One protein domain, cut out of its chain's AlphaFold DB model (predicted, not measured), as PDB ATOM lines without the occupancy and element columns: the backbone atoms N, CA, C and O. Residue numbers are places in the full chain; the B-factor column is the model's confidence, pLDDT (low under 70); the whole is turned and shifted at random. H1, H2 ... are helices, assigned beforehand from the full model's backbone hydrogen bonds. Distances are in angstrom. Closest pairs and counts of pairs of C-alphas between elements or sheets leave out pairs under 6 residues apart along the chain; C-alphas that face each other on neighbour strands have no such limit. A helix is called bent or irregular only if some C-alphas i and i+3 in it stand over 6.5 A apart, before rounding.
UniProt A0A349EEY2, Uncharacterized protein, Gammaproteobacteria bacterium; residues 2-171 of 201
ATOM      1  N   LEU A   2      26.705 -44.196 -62.056       79.62
ATOM      2  CA  LEU A   2      26.174 -44.488 -60.707       79.62
ATOM      3  C   LEU A   2      27.163 -44.169 -59.565       79.62
ATOM      4  O   LEU A   2      26.787 -43.581 -58.559       79.62
ATOM      5  N   GLN A   3      28.444 -44.497 -59.756       74.75
ATOM      6  CA  GLN A   3      29.507 -44.250 -58.773       74.75
ATOM      7  C   GLN A   3      29.790 -42.754 -58.559       74.75
ATOM      8  O   GLN A   3      30.002 -42.328 -57.432       74.75
ATOM      9  N   GLN A   4      29.734 -41.946 -59.623       72.06
ATOM     10  CA  GLN A   4      29.879 -40.487 -59.535       72.06
ATOM     11  C   GLN A   4      28.678 -39.854 -58.828       72.06
ATOM     12  O   GLN A   4      28.851 -38.984 -57.985       72.06
ATOM     13  N   LEU A   5      27.466 -40.329 -59.127       74.19
ATOM     14  CA  LEU A   5      26.245 -39.837 -58.495       74.19
ATOM     15  C   LEU A   5      26.207 -40.172 -56.995       74.19
ATOM     16  O   LEU A   5      25.848 -39.324 -56.187       74.19
ATOM     17  N   TRP A   6      26.654 -41.373 -56.613       76.75
ATOM     18  CA  TRP A   6      26.841 -41.749 -55.209       76.75
ATOM     19  C   TRP A   6      27.860 -40.854 -54.497       76.75
ATOM     20  O   TRP A   6      27.601 -40.394 -53.388       76.75
ATOM     21  N   LEU A   7      28.995 -40.579 -55.143       73.88
ATOM     22  CA  LEU A   7      30.061 -39.761 -54.569       73.88
ATOM     23  C   LEU A   7      29.588 -38.320 -54.339       73.88
ATOM     24  O   LEU A   7      29.771 -37.804 -53.245       73.88
ATOM     25  N   ILE A   8      28.879 -37.727 -55.305       72.50
ATOM     26  CA  ILE A   8      28.267 -36.393 -55.182       72.50
ATOM     27  C   ILE A   8      27.236 -36.349 -54.046       72.50
ATOM     28  O   ILE A   8      27.230 -35.415 -53.248       72.50
ATOM     29  N   LEU A   9      26.358 -37.353 -53.949       76.38
ATOM     30  CA  LEU A   9      25.360 -37.410 -52.877       76.38
ATOM     31  C   LEU A   9      26.013 -37.569 -51.502       76.38
ATOM     32  O   LEU A   9      25.570 -36.950 -50.538       76.38
ATOM     33  N   HIS A  10      27.071 -38.374 -51.409       74.19
ATOM     34  CA  HIS A  10      27.797 -38.586 -50.166       74.19
ATOM     35  C   HIS A  10      28.552 -37.328 -49.723       74.19
ATOM     36  O   HIS A  10      28.424 -36.925 -48.569       74.19
ATOM     37  N   THR A  11      29.280 -36.663 -50.625       69.31
ATOM     38  CA  THR A  11      30.005 -35.423 -50.303       69.31
ATOM     39  C   THR A  11      29.049 -34.290 -49.948       69.31
ATOM     40  O   THR A  11      29.267 -33.609 -48.947       69.31
ATOM     41  N   ALA A  12      27.942 -34.135 -50.681       69.12
ATOM     42  CA  ALA A  12      26.905 -33.159 -50.351       69.12
ATOM     43  C   ALA A  12      26.266 -33.440 -48.982       69.12
ATOM     44  O   ALA A  12      26.080 -32.522 -48.185       69.12
ATOM     45  N   ALA A  13      25.977 -34.709 -48.674       73.62
ATOM     46  CA  ALA A  13      25.438 -35.088 -47.376       73.62
ATOM     47  C   ALA A  13      26.423 -34.759 -46.249       73.62
ATOM     48  O   ALA A  13      26.037 -34.098 -45.289       73.62
ATOM     49  N   VAL A  14      27.695 -35.151 -46.355       69.75
ATOM     50  CA  VAL A  14      28.675 -34.932 -45.276       69.75
ATOM     51  C   VAL A  14      28.989 -33.446 -45.077       69.75
ATOM     52  O   VAL A  14      29.027 -32.986 -43.934       69.75
ATOM     53  N   ALA A  15      29.124 -32.684 -46.168       68.50
ATOM     54  CA  ALA A  15      29.357 -31.240 -46.119       68.50
ATOM     55  C   ALA A  15      28.215 -30.467 -45.433       68.50
ATOM     56  O   ALA A  15      28.452 -29.396 -44.882       68.50
ATOM     57  N   ILE A  16      26.993 -31.011 -45.427       76.44
ATOM     58  CA  ILE A  16      25.833 -30.432 -44.730       76.44
ATOM     59  C   ILE A  16      25.699 -30.999 -43.309       76.44
ATOM     60  O   ILE A  16      25.418 -30.257 -42.366       76.44
ATOM     61  N   ILE A  17      25.921 -32.303 -43.129       81.94
ATOM     62  CA  ILE A  17      25.765 -32.991 -41.840       81.94
ATOM     63  C   ILE A  17      26.697 -32.396 -40.785       81.94
ATOM     64  O   ILE A  17      26.260 -32.180 -39.655       81.94
ATOM     65  N   LEU A  18      27.958 -32.104 -41.119       77.56
ATOM     66  CA  LEU A  18      28.910 -31.566 -40.144       77.56
ATOM     67  C   LEU A  18      28.487 -30.172 -39.616       77.56
ATOM     68  O   LEU A  18      28.327 -30.041 -38.401       77.56
ATOM     69  N   PRO A  19      28.193 -29.158 -40.454       82.31
ATOM     70  CA  PRO A  19      27.660 -27.886 -39.969       82.31
ATOM     71  C   PRO A  19      26.345 -28.018 -39.194       82.31
ATOM     72  O   PRO A  19      26.192 -27.426 -38.126       82.31
ATOM     73  N   VAL A  20      25.396 -28.818 -39.693       85.00
ATOM     74  CA  VAL A  20      24.081 -28.985 -39.051       85.00
ATOM     75  C   VAL A  20      24.218 -29.670 -37.691       85.00
ATOM     76  O   VAL A  20      23.616 -29.224 -36.716       85.00
ATOM     77  N   SER A  21      25.036 -30.717 -37.594       83.50
ATOM     78  CA  SER A  21      25.299 -31.409 -36.328       83.50
ATOM     79  C   SER A  21      25.973 -30.496 -35.306       83.50
ATOM     80  O   SER A  21      25.538 -30.477 -34.157       83.50
ATOM     81  N   LEU A  22      26.948 -29.673 -35.710       85.62
ATOM     82  CA  LEU A  22      27.571 -28.681 -34.828       85.62
ATOM     83  C   LEU A  22      26.552 -27.659 -34.315       85.62
ATOM     84  O   LEU A  22      26.519 -27.372 -33.120       85.62
ATOM     85  N   LEU A  23      25.672 -27.153 -35.184       87.44
ATOM     86  CA  LEU A  23      24.600 -26.239 -34.781       87.44
ATOM     87  C   LEU A  23      23.633 -26.896 -33.787       87.44
ATOM     88  O   LEU A  23      23.292 -26.287 -32.772       87.44
ATOM     89  N   LEU A  24      23.223 -28.142 -34.038       87.56
ATOM     90  CA  LEU A  24      22.340 -28.895 -33.143       87.56
ATOM     91  C   LEU A  24      22.998 -29.168 -31.786       87.56
ATOM     92  O   LEU A  24      22.382 -28.930 -30.747       87.56
ATOM     93  N   VAL A  25      24.254 -29.619 -31.779       88.56
ATOM     94  CA  VAL A  25      25.018 -29.867 -30.549       88.56
ATOM     95  C   VAL A  25      25.194 -28.570 -29.762       88.56
ATOM     96  O   VAL A  25      24.942 -28.558 -28.559       88.56
ATOM     97  N   ASN A  26      25.514 -27.456 -30.424       88.69
ATOM     98  CA  ASN A  26      25.618 -26.150 -29.772       88.69
ATOM     99  C   ASN A  26      24.291 -25.719 -29.143       88.69
ATOM    100  O   ASN A  26      24.275 -25.278 -27.995       88.69
ATOM    101  N   GLN A  27      23.166 -25.886 -29.845       88.56
ATOM    102  CA  GLN A  27      21.847 -25.577 -29.290       88.56
ATOM    103  C   GLN A  27      21.526 -26.437 -28.065       88.56
ATOM    104  O   GLN A  27      20.996 -25.919 -27.080       88.56
ATOM    105  N   LEU A  28      21.848 -27.731 -28.100       89.00
ATOM    106  CA  LEU A  28      21.659 -28.625 -26.957       89.00
ATOM    107  C   LEU A  28      22.550 -28.215 -25.780       89.00
ATOM    108  O   LEU A  28      22.055 -28.083 -24.665       89.00
ATOM    109  N   LEU A  29      23.831 -27.937 -26.015       88.31
ATOM    110  CA  LEU A  29      24.760 -27.520 -24.965       88.31
ATOM    111  C   LEU A  29      24.354 -26.181 -24.341       88.31
ATOM    112  O   LEU A  29      24.349 -26.065 -23.121       88.31
ATOM    113  N   ILE A  30      23.910 -25.203 -25.133       87.81
ATOM    114  CA  ILE A  30      23.352 -23.942 -24.613       87.81
ATOM    115  C   ILE A  30      22.050 -24.188 -23.830       87.81
ATOM    116  O   ILE A  30      21.734 -23.472 -22.881       87.81
ATOM    117  N   ARG A  31      21.255 -25.200 -24.188       86.69
ATOM    118  CA  ARG A  31      20.052 -25.547 -23.418       86.69
ATOM    119  C   ARG A  31      20.372 -26.166 -22.060       86.69
ATOM    120  O   ARG A  31      19.674 -25.839 -21.108       86.69
ATOM    121  N   TYR A  32      21.392 -27.020 -21.989       85.44
ATOM    122  CA  TYR A  32      21.704 -27.821 -20.798       85.44
ATOM    123  C   TYR A  32      22.806 -27.255 -19.893       85.44
ATOM    124  O   TYR A  32      22.873 -27.628 -18.726       85.44
ATOM    125  N   LEU A  33      23.714 -26.435 -20.427       84.31
ATOM    126  CA  LEU A  33      24.857 -25.895 -19.679       84.31
ATOM    127  C   LEU A  33      24.705 -24.406 -19.366       84.31
ATOM    128  O   LEU A  33      25.290 -23.936 -18.391       84.31
ATOM    129  N   ASP A  34      23.922 -23.672 -20.160       82.56
ATOM    130  CA  ASP A  34      23.645 -22.252 -19.946       82.56
ATOM    131  C   ASP A  34      22.283 -22.043 -19.265       82.56
ATOM    132  O   ASP A  34      21.313 -21.559 -19.855       82.56
ATOM    133  N   ASP A  35      22.228 -22.414 -17.983       78.44
ATOM    134  CA  ASP A  35      21.021 -22.332 -17.145       78.44
ATOM    135  C   ASP A  35      20.562 -20.884 -16.886       78.44
ATOM    136  O   ASP A  35      19.411 -20.647 -16.525       78.44
ATOM    137  N   ARG A  36      21.460 -19.900 -17.051       80.44
ATOM    138  CA  ARG A  36      21.179 -18.468 -16.831       80.44
ATOM    139  C   ARG A  36      21.053 -17.662 -18.125       80.44
ATOM    140  O   ARG A  36      20.798 -16.464 -18.061       80.44
ATOM    141  N   GLY A  37      21.185 -18.310 -19.282       83.50
ATOM    142  CA  GLY A  37      21.011 -17.685 -20.590       83.50
ATOM    143  C   GLY A  37      22.096 -16.673 -20.965       83.50
ATOM    144  O   GLY A  37      21.816 -15.779 -21.761       83.50
ATOM    145  N   MET A  38      23.309 -16.795 -20.419       86.38
ATOM    146  CA  MET A  38      24.428 -15.895 -20.702       86.38
ATOM    147  C   MET A  38      24.720 -15.814 -22.203       86.38
ATOM    148  O   MET A  38      24.779 -14.723 -22.748       86.38
ATOM    149  N   TYR A  39      24.829 -16.941 -22.906       87.25
ATOM    150  CA  TYR A  39      25.162 -16.953 -24.337       87.25
ATOM    151  C   TYR A  39      23.938 -16.852 -25.248       87.25
ATOM    152  O   TYR A  39      24.071 -16.899 -26.470       87.25
ATOM    153  N   ARG A  40      22.733 -16.710 -24.685       85.06
ATOM    154  CA  ARG A  40      21.497 -16.538 -25.464       85.06
ATOM    155  C   ARG A  40      21.236 -15.086 -25.845       85.06
ATOM    156  O   ARG A  40      20.444 -14.843 -26.751       85.06
ATOM    157  N   VAL A  41      21.876 -14.135 -25.162       83.31
ATOM    158  CA  VAL A  41      21.566 -12.707 -25.286       83.31
ATOM    159  C   VAL A  41      22.823 -11.913 -25.666       83.31
ATOM    160  O   VAL A  41      23.894 -12.142 -25.095       83.31
ATOM    161  N   PRO A  42      22.732 -10.969 -26.620       85.94
ATOM    162  CA  PRO A  42      23.802 -10.009 -26.873       85.94
ATOM    163  C   PRO A  42      24.074  -9.117 -25.644       85.94
ATOM    164  O   PRO A  42      23.141  -8.805 -24.903       85.94
ATOM    165  N   PRO A  43      25.321  -8.666 -25.420       87.81
ATOM    166  CA  PRO A  43      26.508  -8.885 -26.255       87.81
ATOM    167  C   PRO A  43      27.251 -10.197 -25.947       87.81
ATOM    168  O   PRO A  43      28.191 -10.554 -26.647       87.81
ATOM    169  N   PHE A  44      26.857 -10.936 -24.909       88.06
ATOM    170  CA  PHE A  44      27.596 -12.106 -24.426       88.06
ATOM    171  C   PHE A  44      27.589 -13.280 -25.413       88.06
ATOM    172  O   PHE A  44      28.573 -14.014 -25.502       88.06
ATOM    173  N   SER A  45      26.529 -13.416 -26.214       88.62
ATOM    174  CA  SER A  45      26.482 -14.360 -27.338       88.62
ATOM    175  C   SER A  45      27.546 -14.087 -28.409       88.62
ATOM    176  O   SER A  45      27.891 -14.989 -29.171       88.62
ATOM    177  N   TRP A  46      28.100 -12.870 -28.465       92.12
ATOM    178  CA  TRP A  46      29.153 -12.506 -29.410       92.12
ATOM    179  C   TRP A  46      30.547 -12.901 -28.931       92.12
ATOM    180  O   TRP A  46      31.439 -13.026 -29.761       92.12
ATOM    181  N   LEU A  47      30.754 -13.157 -27.634       93.88
ATOM    182  CA  LEU A  47      32.088 -13.486 -27.116       93.88
ATOM    183  C   LEU A  47      32.659 -14.762 -27.758       93.88
ATOM    184  O   LEU A  47      33.777 -14.697 -28.272       93.88
ATOM    185  N   PRO A  48      31.923 -15.893 -27.830       93.75
ATOM    186  CA  PRO A  48      32.425 -17.073 -28.528       93.75
ATOM    187  C   PRO A  48      32.509 -16.872 -30.045       93.75
ATOM    188  O   PRO A  48      33.331 -17.511 -30.694       93.75
ATOM    189  N   LEU A  49      31.687 -15.982 -30.624       93.94
ATOM    190  CA  LEU A  49      31.761 -15.652 -32.052       93.94
ATOM    191  C   LEU A  49      33.076 -14.937 -32.381       93.94
ATOM    192  O   LEU A  49      33.779 -15.342 -33.303       93.94
ATOM    193  N   LEU A  50      33.435 -13.917 -31.599       94.94
ATOM    194  CA  LEU A  50      34.680 -13.170 -31.760       94.94
ATOM    195  C   LEU A  50      35.894 -14.072 -31.520       94.94
ATOM    196  O   LEU A  50      36.793 -14.130 -32.359       94.94
ATOM    197  N   ALA A  51      35.880 -14.844 -30.435       94.81
ATOM    198  CA  ALA A  51      36.935 -15.804 -30.123       94.81
ATOM    199  C   ALA A  51      37.096 -16.873 -31.218       94.81
ATOM    200  O   ALA A  51      38.208 -17.130 -31.673       94.81
ATOM    201  N   GLY A  52      35.995 -17.452 -31.697       95.00
ATOM    202  CA  GLY A  52      36.022 -18.418 -32.793       95.00
ATOM    203  C   GLY A  52      36.492 -17.817 -34.117       95.00
ATOM    204  O   GLY A  52      37.219 -18.475 -34.856       95.00
ATOM    205  N   SER A  53      36.145 -16.558 -34.403       94.81
ATOM    206  CA  SER A  53      36.623 -15.853 -35.599       94.81
ATOM    207  C   SER A  53      38.131 -15.587 -35.559       94.81
ATOM    208  O   SER A  53      38.809 -15.768 -36.568       94.81
ATOM    209  N   ALA A  54      38.678 -15.254 -34.385       94.62
ATOM    210  CA  ALA A  54      40.115 -15.112 -34.186       94.62
ATOM    211  C   ALA A  54      40.853 -16.444 -34.403       94.62
ATOM    212  O   ALA A  54      41.813 -16.496 -35.169       94.62
ATOM    213  N   LEU A  55      40.349 -17.540 -33.819       94.31
ATOM    214  CA  LEU A  55      40.887 -18.884 -34.059       94.31
ATOM    215  C   LEU A  55      40.792 -19.292 -35.537       94.31
ATOM    216  O   LEU A  55      41.714 -19.900 -36.076       94.31
ATOM    217  N   CYS A  56      39.692 -18.944 -36.210       95.31
ATOM    218  CA  CYS A  56      39.531 -19.196 -37.640       95.31
ATOM    219  C   CYS A  56      40.583 -18.440 -38.454       95.31
ATOM    220  O   CYS A  56      41.168 -19.017 -39.365       95.31
ATOM    221  N   SER A  57      40.849 -17.174 -38.126       93.56
ATOM    222  CA  SER A  57      41.893 -16.395 -38.794       93.56
ATOM    223  C   SER A  57      43.264 -17.055 -38.651       93.56
ATOM    224  O   SER A  57      43.978 -17.171 -39.643       93.56
ATOM    225  N   ALA A  58      43.604 -17.534 -37.450       93.12
ATOM    226  CA  ALA A  58      44.855 -18.252 -37.215       93.12
ATOM    227  C   ALA A  58      44.937 -19.543 -38.052       93.12
ATOM    228  O   ALA A  58      45.956 -19.793 -38.687       93.12
ATOM    229  N   ALA A  59      43.856 -20.327 -38.151       94.06
ATOM    230  CA  ALA A  59      43.824 -21.516 -39.014       94.06
ATOM    231  C   ALA A  59      43.987 -21.192 -40.504       94.06
ATOM    232  O   ALA A  59      44.719 -21.885 -41.210       94.06
ATOM    233  N   LEU A  60      43.324 -20.141 -40.990       93.69
ATOM    234  CA  LEU A  60      43.444 -19.715 -42.385       93.69
ATOM    235  C   LEU A  60      44.857 -19.208 -42.703       93.69
ATOM    236  O   LEU A  60      45.347 -19.455 -43.804       93.69
ATOM    237  N   ASN A  61      45.515 -18.532 -41.757       92.12
ATOM    238  CA  ASN A  61      46.916 -18.127 -41.880       92.12
ATOM    239  C   ASN A  61      47.852 -19.342 -41.876       92.12
ATOM    240  O   ASN A  61      48.694 -19.459 -42.761       92.12
ATOM    241  N   ALA A  62      47.659 -20.275 -40.938       92.25
ATOM    242  CA  ALA A  62      48.480 -21.478 -40.794       92.25
ATOM    243  C   ALA A  62      48.495 -22.346 -42.063       92.25
ATOM    244  O   ALA A  62      49.500 -22.975 -42.388       92.25
ATOM    245  N   LEU A  63      47.369 -22.384 -42.777       91.38
ATOM    246  CA  LEU A  63      47.206 -23.129 -44.026       91.38
ATOM    247  C   LEU A  63      47.482 -22.292 -45.283       91.38
ATOM    248  O   LEU A  63      47.226 -22.765 -46.390       91.38
ATOM    249  N   ASP A  64      47.982 -21.060 -45.130       89.69
ATOM    250  CA  ASP A  64      48.270 -20.137 -46.236       89.69
ATOM    251  C   ASP A  64      47.044 -19.886 -47.145       89.69
ATOM    252  O   ASP A  64      47.138 -19.634 -48.346       89.69
ATOM    253  N   ILE A  65      45.839 -19.946 -46.574       88.31
ATOM    254  CA  ILE A  65      44.595 -19.689 -47.309       88.31
ATOM    255  C   ILE A  65      44.419 -18.185 -47.515       88.31
ATOM    256  O   ILE A  65      43.980 -17.763 -48.580       88.31
ATOM    257  N   VAL A  66      44.801 -17.355 -46.539       86.56
ATOM    258  CA  VAL A  66      44.646 -15.891 -46.630       86.56
ATOM    259  C   VAL A  66      45.414 -15.308 -47.817       86.56
ATOM    260  O   VAL A  66      44.865 -14.482 -48.547       86.56
ATOM    261  N   GLY A  67      46.632 -15.793 -48.085       82.88
ATOM    262  CA  GLY A  67      47.396 -15.405 -49.277       82.88
ATOM    263  C   GLY A  67      46.672 -15.733 -50.590       82.88
ATOM    264  O   GLY A  67      46.808 -15.002 -51.573       82.88
ATOM    265  N   ARG A  68      45.836 -16.779 -50.572       84.38
ATOM    266  CA  ARG A  68      45.072 -17.315 -51.713       84.38
ATOM    267  C   ARG A  68      43.689 -16.712 -51.893       84.38
ATOM    268  O   ARG A  68      43.047 -16.958 -52.914       84.38
ATOM    269  N   LEU A  69      43.245 -15.902 -50.935       85.12
ATOM    270  CA  LEU A  69      42.007 -15.129 -51.009       85.12
ATOM    271  C   LEU A  69      42.199 -13.757 -51.676       85.12
ATOM    272  O   LEU A  69      41.252 -12.973 -51.743       85.12
ATOM    273  N   ASN A  70      43.397 -13.432 -52.175       86.06
ATOM    274  CA  ASN A  70      43.575 -12.199 -52.936       86.06
ATOM    275  C   ASN A  70      42.803 -12.268 -54.279       86.06
ATOM    276  O   ASN A  70      42.592 -13.355 -54.823       86.06
ATOM    277  N   PRO A  71      42.364 -11.126 -54.845       81.06
ATOM    278  CA  PRO A  71      41.571 -11.140 -56.072       81.06
ATOM    279  C   PRO A  71      42.272 -11.839 -57.242       81.06
ATOM    280  O   PRO A  71      41.641 -12.598 -57.963       81.06
ATOM    281  N   SER A  72      43.582 -11.655 -57.419       81.50
ATOM    282  CA  SER A  72      44.303 -12.279 -58.536       81.50
ATOM    283  C   SER A  72      44.316 -13.809 -58.454       81.50
ATOM    284  O   SER A  72      44.073 -14.469 -59.463       81.50
ATOM    285  N   GLN A  73      44.537 -14.387 -57.271       81.56
ATOM    286  CA  GLN A  73      44.526 -15.838 -57.081       81.56
ATOM    287  C   GLN A  73      43.103 -16.394 -57.036       81.56
ATOM    288  O   GLN A  73      42.873 -17.477 -57.558       81.56
ATOM    289  N   LEU A  74      42.117 -15.654 -56.522       81.31
ATOM    290  CA  LEU A  74      40.713 -16.065 -56.635       81.31
ATOM    291  C   LEU A  74      40.250 -16.175 -58.093       81.31
ATOM    292  O   LEU A  74      39.340 -16.946 -58.371       81.31
ATOM    293  N   TRP A  75      40.835 -15.410 -59.015       74.62
ATOM    294  CA  TRP A  75      40.379 -15.349 -60.405       74.62
ATOM    295  C   TRP A  75      41.148 -16.285 -61.334       74.62
ATOM    296  O   TRP A  75      40.563 -16.833 -62.260       74.62
ATOM    297  N   LEU A  76      42.452 -16.445 -61.105       72.69
ATOM    298  CA  LEU A  76      43.356 -17.114 -62.046       72.69
ATOM    299  C   LEU A  76      44.003 -18.380 -61.483       72.69
ATOM    300  O   LEU A  76      44.775 -19.019 -62.189       72.69
ATOM    301  N   SER A  77      43.752 -18.728 -60.219       74.62
ATOM    302  CA  SER A  77      44.383 -19.896 -59.613       74.62
ATOM    303  C   SER A  77      43.597 -21.171 -59.882       74.62
ATOM    304  O   SER A  77      42.412 -21.263 -59.555       74.62
ATOM    305  N   ASP A  78      44.314 -22.200 -60.327       77.19
ATOM    306  CA  ASP A  78      43.829 -23.584 -60.369       77.19
ATOM    307  C   ASP A  78      43.454 -24.107 -58.970       77.19
ATOM    308  O   ASP A  78      42.726 -25.087 -58.835       77.19
ATOM    309  N   PHE A  79      43.910 -23.428 -57.910       78.62
ATOM    310  CA  PHE A  79      43.603 -23.757 -56.521       78.62
ATOM    311  C   PHE A  79      42.101 -23.770 -56.213       78.62
ATOM    312  O   PHE A  79      41.642 -24.594 -55.425       78.62
ATOM    313  N   TRP A  80      41.344 -22.854 -56.822       85.62
ATOM    314  CA  TRP A  80      39.897 -22.735 -56.620       85.62
ATOM    315  C   TRP A  80      39.086 -23.407 -57.736       85.62
ATOM    316  O   TRP A  80      37.887 -23.632 -57.560       85.62
ATOM    317  N   ALA A  81      39.744 -23.813 -58.829       85.19
ATOM    318  CA  ALA A  81      39.159 -24.503 -59.982       85.19
ATOM    319  C   ALA A  81      38.860 -25.992 -59.706       85.19
ATOM    320  O   ALA A  81      38.947 -26.844 -60.589       85.19
ATOM    321  N   LEU A  82      38.508 -26.315 -58.462       86.81
ATOM    322  CA  LEU A  82      38.175 -27.662 -58.020       86.81
ATOM    323  C   LEU A  82      36.699 -27.952 -58.281       86.81
ATOM    324  O   LEU A  82      35.831 -27.092 -58.092       86.81
ATOM    325  N   ARG A  83      36.386 -29.195 -58.640       85.62
ATOM    326  CA  ARG A  83      35.011 -29.700 -58.544       85.62
ATOM    327  C   ARG A  83      34.631 -29.860 -57.071       85.62
ATOM    328  O   ARG A  83      35.490 -29.912 -56.196       85.62
ATOM    329  N   PHE A  84      33.338 -29.930 -56.766       81.94
ATOM    330  CA  PHE A  84      32.891 -29.997 -55.371       81.94
ATOM    331  C   PHE A  84      33.394 -31.254 -54.632       81.94
ATOM    332  O   PHE A  84      33.713 -31.184 -53.447       81.94
ATOM    333  N   ASP A  85      33.505 -32.393 -55.324       82.62
ATOM    334  CA  ASP A  85      34.112 -33.620 -54.796       82.62
ATOM    335  C   ASP A  85      35.593 -33.429 -54.450       82.62
ATOM    336  O   ASP A  85      36.027 -33.825 -53.372       82.62
ATOM    337  N   GLU A  86      36.343 -32.753 -55.316       87.31
ATOM    338  CA  GLU A  86      37.760 -32.444 -55.095       87.31
ATOM    339  C   GLU A  86      37.946 -31.422 -53.967       87.31
ATOM    340  O   GLU A  86      38.811 -31.594 -53.115       87.31
ATOM    341  N   LEU A  87      37.098 -30.390 -53.905       87.69
ATOM    342  CA  LEU A  87      37.090 -29.419 -52.811       87.69
ATOM    343  C   LEU A  87      36.853 -30.116 -51.470       87.69
ATOM    344  O   LEU A  87      37.550 -29.840 -50.491       87.69
ATOM    345  N   TYR A  88      35.878 -31.029 -51.429       86.00
ATOM    346  CA  TYR A  88      35.618 -31.820 -50.238       86.00
ATOM    347  C   TYR A  88      36.843 -32.644 -49.859       86.00
ATOM    348  O   TYR A  88      37.278 -32.589 -48.712       86.00
ATOM    349  N   ASP A  89      37.426 -33.339 -50.832       84.31
ATOM    350  CA  ASP A  89      38.528 -34.266 -50.623       84.31
ATOM    351  C   ASP A  89      39.846 -33.634 -50.178       84.31
ATOM    352  O   ASP A  89      40.682 -34.344 -49.616       84.31
ATOM    353  N   VAL A  90      40.023 -32.338 -50.436       85.88
ATOM    354  CA  VAL A  90      41.234 -31.594 -50.079       85.88
ATOM    355  C   VAL A  90      41.032 -30.736 -48.825       85.88
ATOM    356  O   VAL A  90      41.969 -30.578 -48.046       85.88
ATOM    357  N   TRP A  91      39.839 -30.159 -48.621       85.81
ATOM    358  CA  TRP A  91      39.647 -29.099 -47.615       85.81
ATOM    359  C   TRP A  91      38.517 -29.333 -46.618       85.81
ATOM    360  O   TRP A  91      38.560 -28.763 -45.525       85.81
ATOM    361  N   LEU A  92      37.486 -30.108 -46.977       86.81
ATOM    362  CA  LEU A  92      36.257 -30.213 -46.176       86.81
ATOM    363  C   LEU A  92      36.035 -31.598 -45.566       86.81
ATOM    364  O   LEU A  92      35.092 -31.770 -44.787       86.81
ATOM    365  N   ARG A  93      36.885 -32.586 -45.870       87.44
ATOM    366  CA  ARG A  93      36.858 -33.867 -45.161       87.44
ATOM    367  C   ARG A  93      37.097 -33.620 -43.668       87.44
ATOM    368  O   ARG A  93      37.938 -32.796 -43.304       87.44
ATOM    369  N   PRO A  94      36.428 -34.370 -42.774       85.38
ATOM    370  CA  PRO A  94      36.587 -34.191 -41.332       85.38
ATOM    371  C   PRO A  94      38.041 -34.267 -40.834       85.38
ATOM    372  O   PRO A  94      38.392 -33.565 -39.889       85.38
ATOM    373  N   SER A  95      38.888 -35.086 -41.468       87.44
ATOM    374  CA  SER A  95      40.324 -35.161 -41.165       87.44
ATOM    375  C   SER A  95      41.059 -33.859 -41.477       87.44
ATOM    376  O   SER A  95      41.895 -33.437 -40.685       87.44
ATOM    377  N   ASP A  96      40.717 -33.210 -42.588       89.56
ATOM    378  CA  ASP A  96      41.366 -31.979 -43.043       89.56
ATOM    379  C   ASP A  96      40.874 -30.783 -42.227       89.56
ATOM    380  O   ASP A  96      41.659 -29.920 -41.847       89.56
ATOM    381  N   VAL A  97      39.595 -30.787 -41.834       90.00
ATOM    382  CA  VAL A  97      39.050 -29.827 -40.862       90.00
ATOM    383  C   VAL A  97      39.735 -29.980 -39.502       90.00
ATOM    384  O   VAL A  97      40.101 -28.985 -38.882       90.00
ATOM    385  N   LEU A  98      39.949 -31.212 -39.026       91.44
ATOM    386  CA  LEU A  98      40.693 -31.450 -37.786       91.44
ATOM    387  C   LEU A  98      42.146 -30.973 -37.907       91.44
ATOM    388  O   LEU A  98      42.667 -30.357 -36.977       91.44
ATOM    389  N   LEU A  99      42.788 -31.218 -39.049       92.94
ATOM    390  CA  LEU A  99      44.135 -30.732 -39.325       92.94
ATOM    391  C   LEU A  99      44.180 -29.199 -39.330       92.94
ATOM    392  O   LEU A  99      45.078 -28.630 -38.717       92.94
ATOM    393  N   ALA A 100      43.181 -28.532 -39.916       91.94
ATOM    394  CA  ALA A 100      43.038 -27.079 -39.877       91.94
ATOM    395  C   ALA A 100      42.870 -26.550 -38.448       91.94
ATOM    396  O   ALA A 100      43.465 -25.535 -38.089       91.94
ATOM    397  N   VAL A 101      42.113 -27.260 -37.604       93.38
ATOM    398  CA  VAL A 101      41.988 -26.930 -36.180       93.38
ATOM    399  C   VAL A 101      43.340 -27.021 -35.477       93.38
ATOM    400  O   VAL A 101      43.730 -26.084 -34.785       93.38
ATOM    401  N   ILE A 102      44.077 -28.116 -35.670       95.06
ATOM    402  CA  ILE A 102      45.392 -28.315 -35.047       95.06
ATOM    403  C   ILE A 102      46.386 -27.253 -35.532       95.06
ATOM    404  O   ILE A 102      47.047 -26.623 -34.711       95.06
ATOM    405  N   ALA A 103      46.461 -27.022 -36.845       94.00
ATOM    406  CA  ALA A 103      47.329 -26.012 -37.440       94.00
ATOM    407  C   ALA A 103      46.996 -24.609 -36.912       94.00
ATOM    408  O   ALA A 103      47.895 -23.880 -36.503       94.00
ATOM    409  N   GLY A 104      45.708 -24.268 -36.825       92.56
ATOM    410  CA  GLY A 104      45.257 -23.004 -36.256       92.56
ATOM    411  C   GLY A 104      45.611 -22.838 -34.784       92.56
ATOM    412  O   GLY A 104      46.022 -21.756 -34.392       92.56
ATOM    413  N   LEU A 105      45.511 -23.891 -33.968       91.94
ATOM    414  CA  LEU A 105      45.926 -23.835 -32.560       91.94
ATOM    415  C   LEU A 105      47.444 -23.662 -32.404       91.94
ATOM    416  O   LEU A 105      47.878 -22.950 -31.500       91.94
ATOM    417  N   ILE A 106      48.242 -24.289 -33.275       92.75
ATOM    418  CA  ILE A 106      49.702 -24.113 -33.302       92.75
ATOM    419  C   ILE A 106      50.048 -22.678 -33.699       92.75
ATOM    420  O   ILE A 106      50.837 -22.030 -33.016       92.75
ATOM    421  N   GLU A 107      49.433 -22.159 -34.760       91.56
ATOM    422  CA  GLU A 107      49.674 -20.788 -35.208       91.56
ATOM    423  C   GLU A 107      49.216 -19.769 -34.169       91.56
ATOM    424  O   GLU A 107      49.931 -18.827 -33.858       91.56
ATOM    425  N   PHE A 108      48.079 -20.017 -33.526       89.31
ATOM    426  CA  PHE A 108      47.594 -19.195 -32.427       89.31
ATOM    427  C   PHE A 108      48.559 -19.197 -31.227       89.31
ATOM    428  O   PHE A 108      48.761 -18.168 -30.581       89.31
ATOM    429  N   TYR A 109      49.199 -20.335 -30.934       89.38
ATOM    430  CA  TYR A 109      50.266 -20.411 -29.934       89.38
ATOM    431  C   TYR A 109      51.526 -19.644 -30.366       89.38
ATOM    432  O   TYR A 109      52.164 -19.006 -29.533       89.38
ATOM    433  N   ASN A 110      51.874 -19.652 -31.654       89.06
ATOM    434  CA  ASN A 110      52.980 -18.840 -32.166       89.06
ATOM    435  C   ASN A 110      52.653 -17.345 -32.056       89.06
ATOM    436  O   ASN A 110      53.456 -16.584 -31.522       89.06
ATOM    437  N   GLU A 111      51.459 -16.924 -32.477       88.31
ATOM    438  CA  GLU A 111      50.997 -15.537 -32.369       88.31
ATOM    439  C   GLU A 111      50.976 -15.039 -30.917       88.31
ATOM    440  O   GLU A 111      51.161 -13.846 -30.681       88.31
ATOM    441  N   LEU A 112      50.807 -15.931 -29.932       86.56
ATOM    442  CA  LEU A 112      50.870 -15.580 -28.511       86.56
ATOM    443  C   LEU A 112      52.252 -15.047 -28.121       86.56
ATOM    444  O   LEU A 112      52.348 -14.154 -27.283       86.56
ATOM    445  N   LEU A 113      53.315 -15.571 -28.733       84.38
ATOM    446  CA  LEU A 113      54.690 -15.131 -28.488       84.38
ATOM    447  C   LEU A 113      54.997 -13.778 -29.142       84.38
ATOM    448  O   LEU A 113      55.896 -13.075 -28.689       84.38
ATOM    449  N   TYR A 114      54.256 -13.422 -30.193       82.62
ATOM    450  CA  TYR A 114      54.460 -12.210 -30.991       82.62
ATOM    451  C   TYR A 114      53.355 -11.159 -30.802       82.62
ATOM    452  O   TYR A 114      53.299 -10.193 -31.558       82.62
ATOM    453  N   GLU A 115      52.481 -11.343 -29.806       79.50
ATOM    454  CA  GLU A 115      51.360 -10.447 -29.482       79.50
ATOM    455  C   GLU A 115      50.414 -10.168 -30.669       79.50
ATOM    456  O   GLU A 115      49.945  -9.046 -30.876       79.50
ATOM    457  N   GLY A 116      50.101 -11.206 -31.450       84.50
ATOM    458  CA  GLY A 116      49.183 -11.115 -32.587       84.50
ATOM    459  C   GLY A 116      47.780 -10.624 -32.199       84.50
ATOM    460  O   GLY A 116      47.255 -10.918 -31.122       84.50
ATOM    461  N   TRP A 117      47.125  -9.881 -33.097       87.00
ATOM    462  CA  TRP A 117      45.790  -9.311 -32.851       87.00
ATOM    463  C   TRP A 117      44.718 -10.382 -32.587       87.00
ATOM    464  O   TRP A 117      43.789 -10.142 -31.810       87.00
ATOM    465  N   SER A 118      44.841 -11.563 -33.208       87.12
ATOM    466  CA  SER A 118      43.883 -12.659 -33.032       87.12
ATOM    467  C   SER A 118      43.917 -13.176 -31.586       87.12
ATOM    468  O   SER A 118      42.875 -13.415 -30.969       87.12
ATOM    469  N   VAL A 119      45.112 -13.224 -30.994       88.75
ATOM    470  CA  VAL A 119      45.334 -13.623 -29.605       88.75
ATOM    471  C   VAL A 119      44.717 -12.624 -28.642       88.75
ATOM    472  O   VAL A 119      43.988 -13.034 -27.737       88.75
ATOM    473  N   TRP A 120      44.927 -11.326 -28.867       89.56
ATOM    474  CA  TRP A 120      44.311 -10.276 -28.053       89.56
ATOM    475  C   TRP A 120      42.782 -10.355 -28.064       89.56
ATOM    476  O   TRP A 120      42.154 -10.273 -27.006       89.56
ATOM    477  N   LEU A 121      42.169 -10.569 -29.233       91.56
ATOM    478  CA  LEU A 121      40.715 -10.719 -29.341       91.56
ATOM    479  C   LEU A 121      40.200 -11.960 -28.617       91.56
ATOM    480  O   LEU A 121      39.198 -11.881 -27.899       91.56
ATOM    481  N   PHE A 122      40.870 -13.099 -28.782       93.06
ATOM    482  CA  PHE A 122      40.478 -14.339 -28.122       93.06
ATOM    483  C   PHE A 122      40.628 -14.235 -26.602       93.06
ATOM    484  O   PHE A 122      39.683 -14.535 -25.875       93.06
ATOM    485  N   GLN A 123      41.778 -13.762 -26.112       91.44
ATOM    486  CA  GLN A 123      42.034 -13.599 -24.682       91.44
ATOM    487  C   GLN A 123      41.099 -12.571 -24.057       91.44
ATOM    488  O   GLN A 123      40.509 -12.848 -23.017       91.44
ATOM    489  N   GLY A 124      40.899 -11.420 -24.705       91.44
ATOM    490  CA  GLY A 124      39.949 -10.410 -24.246       91.44
ATOM    491  C   GLY A 124      38.535 -10.980 -24.133       91.44
ATOM    492  O   GLY A 124      37.891 -10.846 -23.092       91.44
ATOM    493  N   SER A 125      38.082 -11.711 -25.156       93.44
ATOM    494  CA  SER A 125      36.773 -12.376 -25.146       93.44
ATOM    495  C   SER A 125      36.673 -13.438 -24.046       93.44
ATOM    496  O   SER A 125      35.656 -13.512 -23.357       93.44
ATOM    497  N   ALA A 126      37.734 -14.224 -23.838       92.94
ATOM    498  CA  ALA A 126      37.800 -15.266 -22.817       92.94
ATOM    499  C   ALA A 126      37.808 -14.687 -21.396       92.94
ATOM    500  O   ALA A 126      37.120 -15.207 -20.519       92.94
ATOM    501  N   VAL A 127      38.535 -13.591 -21.165       93.31
ATOM    502  CA  VAL A 127      38.566 -12.883 -19.878       93.31
ATOM    503  C   VAL A 127      37.190 -12.310 -19.562       93.31
ATOM    504  O   VAL A 127      36.684 -12.533 -18.464       93.31
ATOM    505  N   VAL A 128      36.544 -11.637 -20.521       92.31
ATOM    506  CA  VAL A 128      35.185 -11.113 -20.328       92.31
ATOM    507  C   VAL A 128      34.209 -12.255 -20.041       92.31
ATOM    508  O   VAL A 128      33.464 -12.182 -19.065       92.31
ATOM    509  N   ALA A 129      34.247 -13.340 -20.821       91.12
ATOM    510  CA  ALA A 129      33.396 -14.507 -20.591       91.12
ATOM    511  C   ALA A 129      33.642 -15.135 -19.211       91.12
ATOM    512  O   ALA A 129      32.689 -15.474 -18.513       91.12
ATOM    513  N   GLY A 130      34.902 -15.242 -18.784       90.06
ATOM    514  CA  GLY A 130      35.288 -15.763 -17.475       90.06
ATOM    515  C   GLY A 130      34.791 -14.893 -16.322       90.06
ATOM    516  O   GLY A 130      34.193 -15.411 -15.382       90.06
ATOM    517  N   VAL A 131      34.969 -13.573 -16.404       90.19
ATOM    518  CA  VAL A 131      34.475 -12.625 -15.391       90.19
ATOM    519  C   VAL A 131      32.954 -12.687 -15.297       90.19
ATOM    520  O   VAL A 131      32.413 -12.827 -14.202       90.19
ATOM    521  N   VAL A 132      32.254 -12.643 -16.432       87.62
ATOM    522  CA  VAL A 132      30.789 -12.723 -16.450       87.62
ATOM    523  C   VAL A 132      30.330 -14.071 -15.905       87.62
ATOM    524  O   VAL A 132      29.413 -14.098 -15.094       87.62
ATOM    525  N   ALA A 133      30.995 -15.176 -16.249       86.88
ATOM    526  CA  ALA A 133      30.665 -16.492 -15.716       86.88
ATOM    527  C   ALA A 133      30.865 -16.575 -14.193       86.88
ATOM    528  O   ALA A 133      30.022 -17.144 -13.504       86.88
ATOM    529  N   LEU A 134      31.935 -15.986 -13.652       87.31
ATOM    530  CA  LEU A 134      32.199 -15.949 -12.207       87.31
ATOM    531  C   LEU A 134      31.205 -15.062 -11.446       87.31
ATOM    532  O   LEU A 134      30.845 -15.378 -10.314       87.31
ATOM    533  N   LEU A 135      30.748 -13.965 -12.054       85.88
ATOM    534  CA  LEU A 135      29.729 -13.085 -11.474       85.88
ATOM    535  C   LEU A 135      28.324 -13.689 -11.582       85.88
ATOM    536  O   LEU A 135      27.518 -13.595 -10.655       85.88
ATOM    537  N   ALA A 136      28.023 -14.315 -12.719       81.69
ATOM    538  CA  ALA A 136      26.718 -14.876 -13.017       81.69
ATOM    539  C   ALA A 136      26.498 -16.232 -12.346       81.69
ATOM    540  O   ALA A 136      25.353 -16.549 -12.052       81.69
ATOM    541  N   TRP A 137      27.527 -17.033 -12.067       82.62
ATOM    542  CA  TRP A 137      27.381 -18.383 -11.518       82.62
ATOM    543  C   TRP A 137      28.223 -18.613 -10.260       82.62
ATOM    544  O   TRP A 137      29.334 -18.119 -10.120       82.62
ATOM    545  N   ARG A 138      27.712 -19.440  -9.337       76.81
ATOM    546  CA  ARG A 138      28.502 -19.918  -8.186       76.81
ATOM    547  C   ARG A 138      29.608 -20.857  -8.682       76.81
ATOM    548  O   ARG A 138      29.373 -21.598  -9.632       76.81
ATOM    549  N   SER A 139      30.775 -20.848  -8.030       75.81
ATOM    550  CA  SER A 139      32.060 -21.424  -8.493       75.81
ATOM    551  C   SER A 139      31.983 -22.655  -9.414       75.81
ATOM    552  O   SER A 139      32.554 -22.639 -10.501       75.81
ATOM    553  N   TRP A 140      31.253 -23.708  -9.039       79.44
ATOM    554  CA  TRP A 140      31.167 -24.934  -9.845       79.44
ATOM    555  C   TRP A 140      30.378 -24.783 -11.158       79.44
ATOM    556  O   TRP A 140      30.693 -25.407 -12.168       79.44
ATOM    557  N   GLN A 141      29.354 -23.933 -11.167       82.62
ATOM    558  CA  GLN A 141      28.564 -23.620 -12.360       82.62
ATOM    559  C   GLN A 141      29.321 -22.674 -13.307       82.62
ATOM    560  O   GLN A 141      29.154 -22.782 -14.518       82.62
ATOM    561  N   ALA A 142      30.208 -21.818 -12.784       84.62
ATOM    562  CA  ALA A 142      31.036 -20.933 -13.608       84.62
ATOM    563  C   ALA A 142      31.960 -21.724 -14.552       84.62
ATOM    564  O   ALA A 142      32.136 -21.341 -15.708       84.62
ATOM    565  N   ILE A 143      32.463 -22.882 -14.104       87.62
ATOM    566  CA  ILE A 143      33.272 -23.788 -14.936       87.62
ATOM    567  C   ILE A 143      32.483 -24.258 -16.165       87.62
ATOM    568  O   ILE A 143      33.039 -24.309 -17.258       87.62
ATOM    569  N   ARG A 144      31.182 -24.548 -16.027       86.94
ATOM    570  CA  ARG A 144      30.337 -24.945 -17.169       86.94
ATOM    571  C   ARG A 144      30.223 -23.821 -18.192       86.94
ATOM    572  O   ARG A 144      30.360 -24.080 -19.381       86.94
ATOM    573  N   GLY A 145      30.030 -22.588 -17.725       87.19
ATOM    574  CA  GLY A 145      29.983 -21.402 -18.580       87.19
ATOM    575  C   GLY A 145      31.286 -21.168 -19.345       87.19
ATOM    576  O   GLY A 145      31.255 -20.860 -20.536       87.19
ATOM    577  N   ILE A 146      32.427 -21.376 -18.684       90.50
ATOM    578  CA  ILE A 146      33.759 -21.266 -19.292       90.50
ATOM    579  C   ILE A 146      34.013 -22.406 -20.290       90.50
ATOM    580  O   ILE A 146      34.464 -22.164 -21.401       90.50
ATOM    581  N   LEU A 147      33.686 -23.656 -19.953       91.31
ATOM    582  CA  LEU A 147      33.823 -24.777 -20.893       91.31
ATOM    583  C   LEU A 147      32.936 -24.588 -22.129       91.31
ATOM    584  O   LEU A 147      33.367 -24.850 -23.252       91.31
ATOM    585  N   LEU A 148      31.719 -24.079 -21.928       91.81
ATOM    586  CA  LEU A 148      30.807 -23.753 -23.012       91.81
ATOM    587  C   LEU A 148      31.366 -22.639 -23.912       91.81
ATOM    588  O   LEU A 148      31.210 -22.734 -25.124       91.81
ATOM    589  N   PHE A 149      32.073 -21.639 -23.363       94.38
ATOM    590  CA  PHE A 149      32.782 -20.630 -24.166       94.38
ATOM    591  C   PHE A 149      33.761 -21.277 -25.146       94.38
ATOM    592  O   PHE A 149      33.711 -20.999 -26.344       94.38
ATOM    593  N   PHE A 150      34.642 -22.147 -24.644       94.12
ATOM    594  CA  PHE A 150      35.670 -22.783 -25.468       94.12
ATOM    595  C   PHE A 150      35.056 -23.692 -26.530       94.12
ATOM    596  O   PHE A 150      35.462 -23.634 -27.690       94.12
ATOM    597  N   TRP A 151      34.035 -24.470 -26.160       94.50
ATOM    598  CA  TRP A 151      33.304 -25.303 -27.109       94.50
ATOM    599  C   TRP A 151      32.651 -24.475 -28.219       94.50
ATOM    600  O   TRP A 151      32.830 -24.766 -29.400       94.50
ATOM    601  N   LEU A 152      31.908 -23.424 -27.854       94.06
ATOM    602  CA  LEU A 152      31.236 -22.565 -28.825       94.06
ATOM    603  C   LEU A 152      32.247 -21.856 -29.731       94.06
ATOM    604  O   LEU A 152      32.031 -21.804 -30.935       94.06
ATOM    605  N   SER A 153      33.367 -21.382 -29.181       95.19
ATOM    606  CA  SER A 153      34.440 -20.749 -29.960       95.19
ATOM    607  C   SER A 153      35.042 -21.717 -30.980       95.19
ATOM    608  O   SER A 153      35.215 -21.360 -32.143       95.19
ATOM    609  N   LEU A 154      35.294 -22.967 -30.580       94.50
ATOM    610  CA  LEU A 154      35.794 -24.005 -31.480       94.50
ATOM    611  C   LEU A 154      34.772 -24.363 -32.570       94.50
ATOM    612  O   LEU A 154      35.125 -24.511 -33.737       94.50
ATOM    613  N   ALA A 155      33.492 -24.467 -32.217       94.00
ATOM    614  CA  ALA A 155      32.448 -24.737 -33.197       94.00
ATOM    615  C   ALA A 155      32.307 -23.586 -34.206       94.00
ATOM    616  O   ALA A 155      32.150 -23.832 -35.401       94.00
ATOM    617  N   VAL A 156      32.404 -22.334 -33.745       94.69
ATOM    618  CA  VAL A 156      32.417 -21.152 -34.616       94.69
ATOM    619  C   VAL A 156      33.624 -21.179 -35.542       94.69
ATOM    620  O   VAL A 156      33.452 -20.963 -36.736       94.69
ATOM    621  N   MET A 157      34.815 -21.486 -35.026       94.81
ATOM    622  CA  MET A 157      36.027 -21.627 -35.832       94.81
ATOM    623  C   MET A 157      35.815 -22.616 -36.985       94.81
ATOM    624  O   MET A 157      36.071 -22.271 -38.136       94.81
ATOM    625  N   ILE A 158      35.299 -23.815 -36.694       93.50
ATOM    626  CA  ILE A 158      35.051 -24.852 -37.707       93.50
ATOM    627  C   ILE A 158      34.024 -24.378 -38.744       93.50
ATOM    628  O   ILE A 158      34.249 -24.505 -39.948       93.50
ATOM    629  N   LEU A 159      32.903 -23.814 -38.289       93.19
ATOM    630  CA  LEU A 159      31.849 -23.325 -39.177       93.19
ATOM    631  C   LEU A 159      32.345 -22.185 -40.072       93.19
ATOM    632  O   LEU A 159      32.054 -22.187 -41.269       93.19
ATOM    633  N   MET A 160      33.098 -21.230 -39.521       94.00
ATOM    634  CA  MET A 160      33.669 -20.125 -40.291       94.00
ATOM    635  C   MET A 160      34.723 -20.616 -41.276       94.00
ATOM    636  O   MET A 160      34.679 -20.195 -42.425       94.00
ATOM    637  N   TYR A 161      35.600 -21.541 -40.883       93.75
ATOM    638  CA  TYR A 161      36.595 -22.134 -41.776       93.75
ATOM    639  C   TYR A 161      35.930 -22.766 -43.006       93.75
ATOM    640  O   TYR A 161      36.223 -22.381 -44.138       93.75
ATOM    641  N   ILE A 162      34.955 -23.658 -42.785       91.75
ATOM    642  CA  ILE A 162      34.188 -24.295 -43.866       91.75
ATOM    643  C   ILE A 162      33.491 -23.231 -44.726       91.75
ATOM    644  O   ILE A 162      33.528 -23.302 -45.954       91.75
ATOM    645  N   SER A 163      32.887 -22.223 -44.091       91.31
ATOM    646  CA  SER A 163      32.171 -21.154 -44.794       91.31
ATOM    647  C   SER A 163      33.097 -20.310 -45.667       91.31
ATOM    648  O   SER A 163      32.716 -19.978 -46.782       91.31
ATOM    649  N   VAL A 164      34.304 -19.981 -45.200       92.50
ATOM    650  CA  VAL A 164      35.288 -19.204 -45.968       92.50
ATOM    651  C   VAL A 164      35.757 -19.987 -47.190       92.50
ATOM    652  O   VAL A 164      35.760 -19.432 -48.286       92.50
ATOM    653  N   ILE A 165      36.080 -21.276 -47.033       91.81
ATOM    654  CA  ILE A 165      36.467 -22.143 -48.156       91.81
ATOM    655  C   ILE A 165      35.342 -22.240 -49.190       91.81
ATOM    656  O   ILE A 165      35.573 -22.031 -50.380       91.81
ATOM    657  N   LEU A 166      34.112 -22.515 -48.742       90.25
ATOM    658  CA  LEU A 166      32.955 -22.604 -49.632       90.25
ATOM    659  C   LEU A 166      32.661 -21.270 -50.319       90.25
ATOM    660  O   LEU A 166      32.371 -21.255 -51.510       90.25
ATOM    661  N   LEU A 167      32.752 -20.152 -49.598       90.31
ATOM    662  CA  LEU A 167      32.511 -18.825 -50.157       90.31
ATOM    663  C   LEU A 167      33.558 -18.474 -51.217       90.31
ATOM    664  O   LEU A 167      33.191 -18.008 -52.289       90.31
ATOM    665  N   ALA A 168      34.839 -18.730 -50.947       89.25
ATOM    666  CA  ALA A 168      35.919 -18.513 -51.905       89.25
ATOM    667  C   ALA A 168      35.727 -19.353 -53.176       89.25
ATOM    668  O   ALA A 168      35.817 -18.828 -54.286       89.25
ATOM    669  N   TRP A 169      35.357 -20.625 -53.012       91.25
ATOM    670  CA  TRP A 169      35.022 -21.515 -54.119       91.25
ATOM    671  C   TRP A 169      33.811 -21.015 -54.927       91.25
ATOM    672  O   TRP A 169      33.876 -20.933 -56.152       91.25
ATOM    673  N   VAL A 170      32.722 -20.604 -54.266       88.75
ATOM    674  CA  VAL A 170      31.540 -20.037 -54.940       88.75
ATOM    675  C   VAL A 170      31.893 -18.752 -55.689       88.75
ATOM    676  O   VAL A 170      31.477 -18.589 -56.833       88.75
ATOM    677  N   ILE A 171      32.667 -17.850 -55.079       87.31
ATOM    678  CA  ILE A 171      33.106 -16.598 -55.711       87.31
ATOM    679  C   ILE A 171      33.922 -16.892 -56.970       87.31
ATOM    680  O   ILE A 171      33.662 -16.284 -58.008       87.31
TER     681      ILE A 171
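AT A GLANCE: This is residues 2 to 171 of the 201 residues of an uncharacterized protein of Gammaproteobacteria bacterium (UniProt A0A349EEY2). The long helix H8 is the core of an all-helix domain: the almost equally long H1 runs alongside it on one side, the opposite way, and H2 crosses it on the other side. H7 folds back from H8 as a helical hairpin and also packs on H2, while H6 crosses residues 55 to 62 of H2 and makes a corner with H7; the short H3, H4 and H5 lie towards the far end of H8. The printed part has 170 residues with eight named helices, H1 to H8 in chain order, and no named strand. It is compact, with a radius of gyration of the C-alphas of 17.8 A and spans of 56 by 41 by 24 A.

IN THESE COORDINATES: H8, residues 139 to 171, is 47.5 A long and runs from C-alpha 139 at (32.060, -21.424, -8.493) to C-alpha 171 at (33.106, -16.598, -55.711). H1, residues 2 to 33, is 45.1 A long and begins with C-alpha 2 at (26.174, -44.488, -60.707). H2, residues 44 to 62, is 28.1 A long and only just irregular: C-alphas 45 and 48 are 6.6 A apart. H6, residues 94 to 113, measures 29.3 A, and H7, residues 117 to 136, measures 28.1 A. H3 is residues 65 to 68, H4 residues 71 to 76 and H5 residues 84 to 92.

HOW THE PARTS SIT: H8 is the hub, touching H1, H2, H6 and H7. H2 touches it at a steep tilt of 51 degrees, the same way, with the C-alphas of Gly 52 and Ser 153 closest at 4.0 A. H1 touches H8 with residues 19 to 33 alone, at a shallow tilt of 28 degrees, opposite ways; the closest C-alphas, of Leu 33 and Arg 144, are 6.1 A apart. H7 and H8 form a helical hairpin at 35.0 degrees, only just steep, closest at the C-alphas of Ala 133 and Ala 142, 4.9 A. H7 also touches H2 at a shallow tilt of 27 degrees, with the C-alphas of Ala 51 and Phe 122 closest at 4.3 A. H6 touches H2 and stands about perpendicular to it, at 86 degrees; the closest C-alphas, of Ala 59 and Gly 104, are 3.4 A apart. H5 touches H1, closest at the C-alphas of Thr 11 and Asp 85, 6.3 A. H3 is near H8, and H4 is close to H8 but not clearly touching, with the C-alphas of Leu 74 and Ala 168 closest at 7.2 A. Every O i to N i+4 pair is within hydrogen-bond range in H4, H5 and H7, against 27 of 28 in H1, 13 of 15 in H2, 15 of 16 in H6 and 27 of 29 in H8; H3 is too short for such a pair.

THE WHOLE: The two C-alphas farthest apart, of Leu 2 and Leu 135, are 58.5 A apart. The printed part has no cut and no long link. The mean pLDDT of the printed part is 86.8, and residues 11 to 12 and 14 to 15 are under 70.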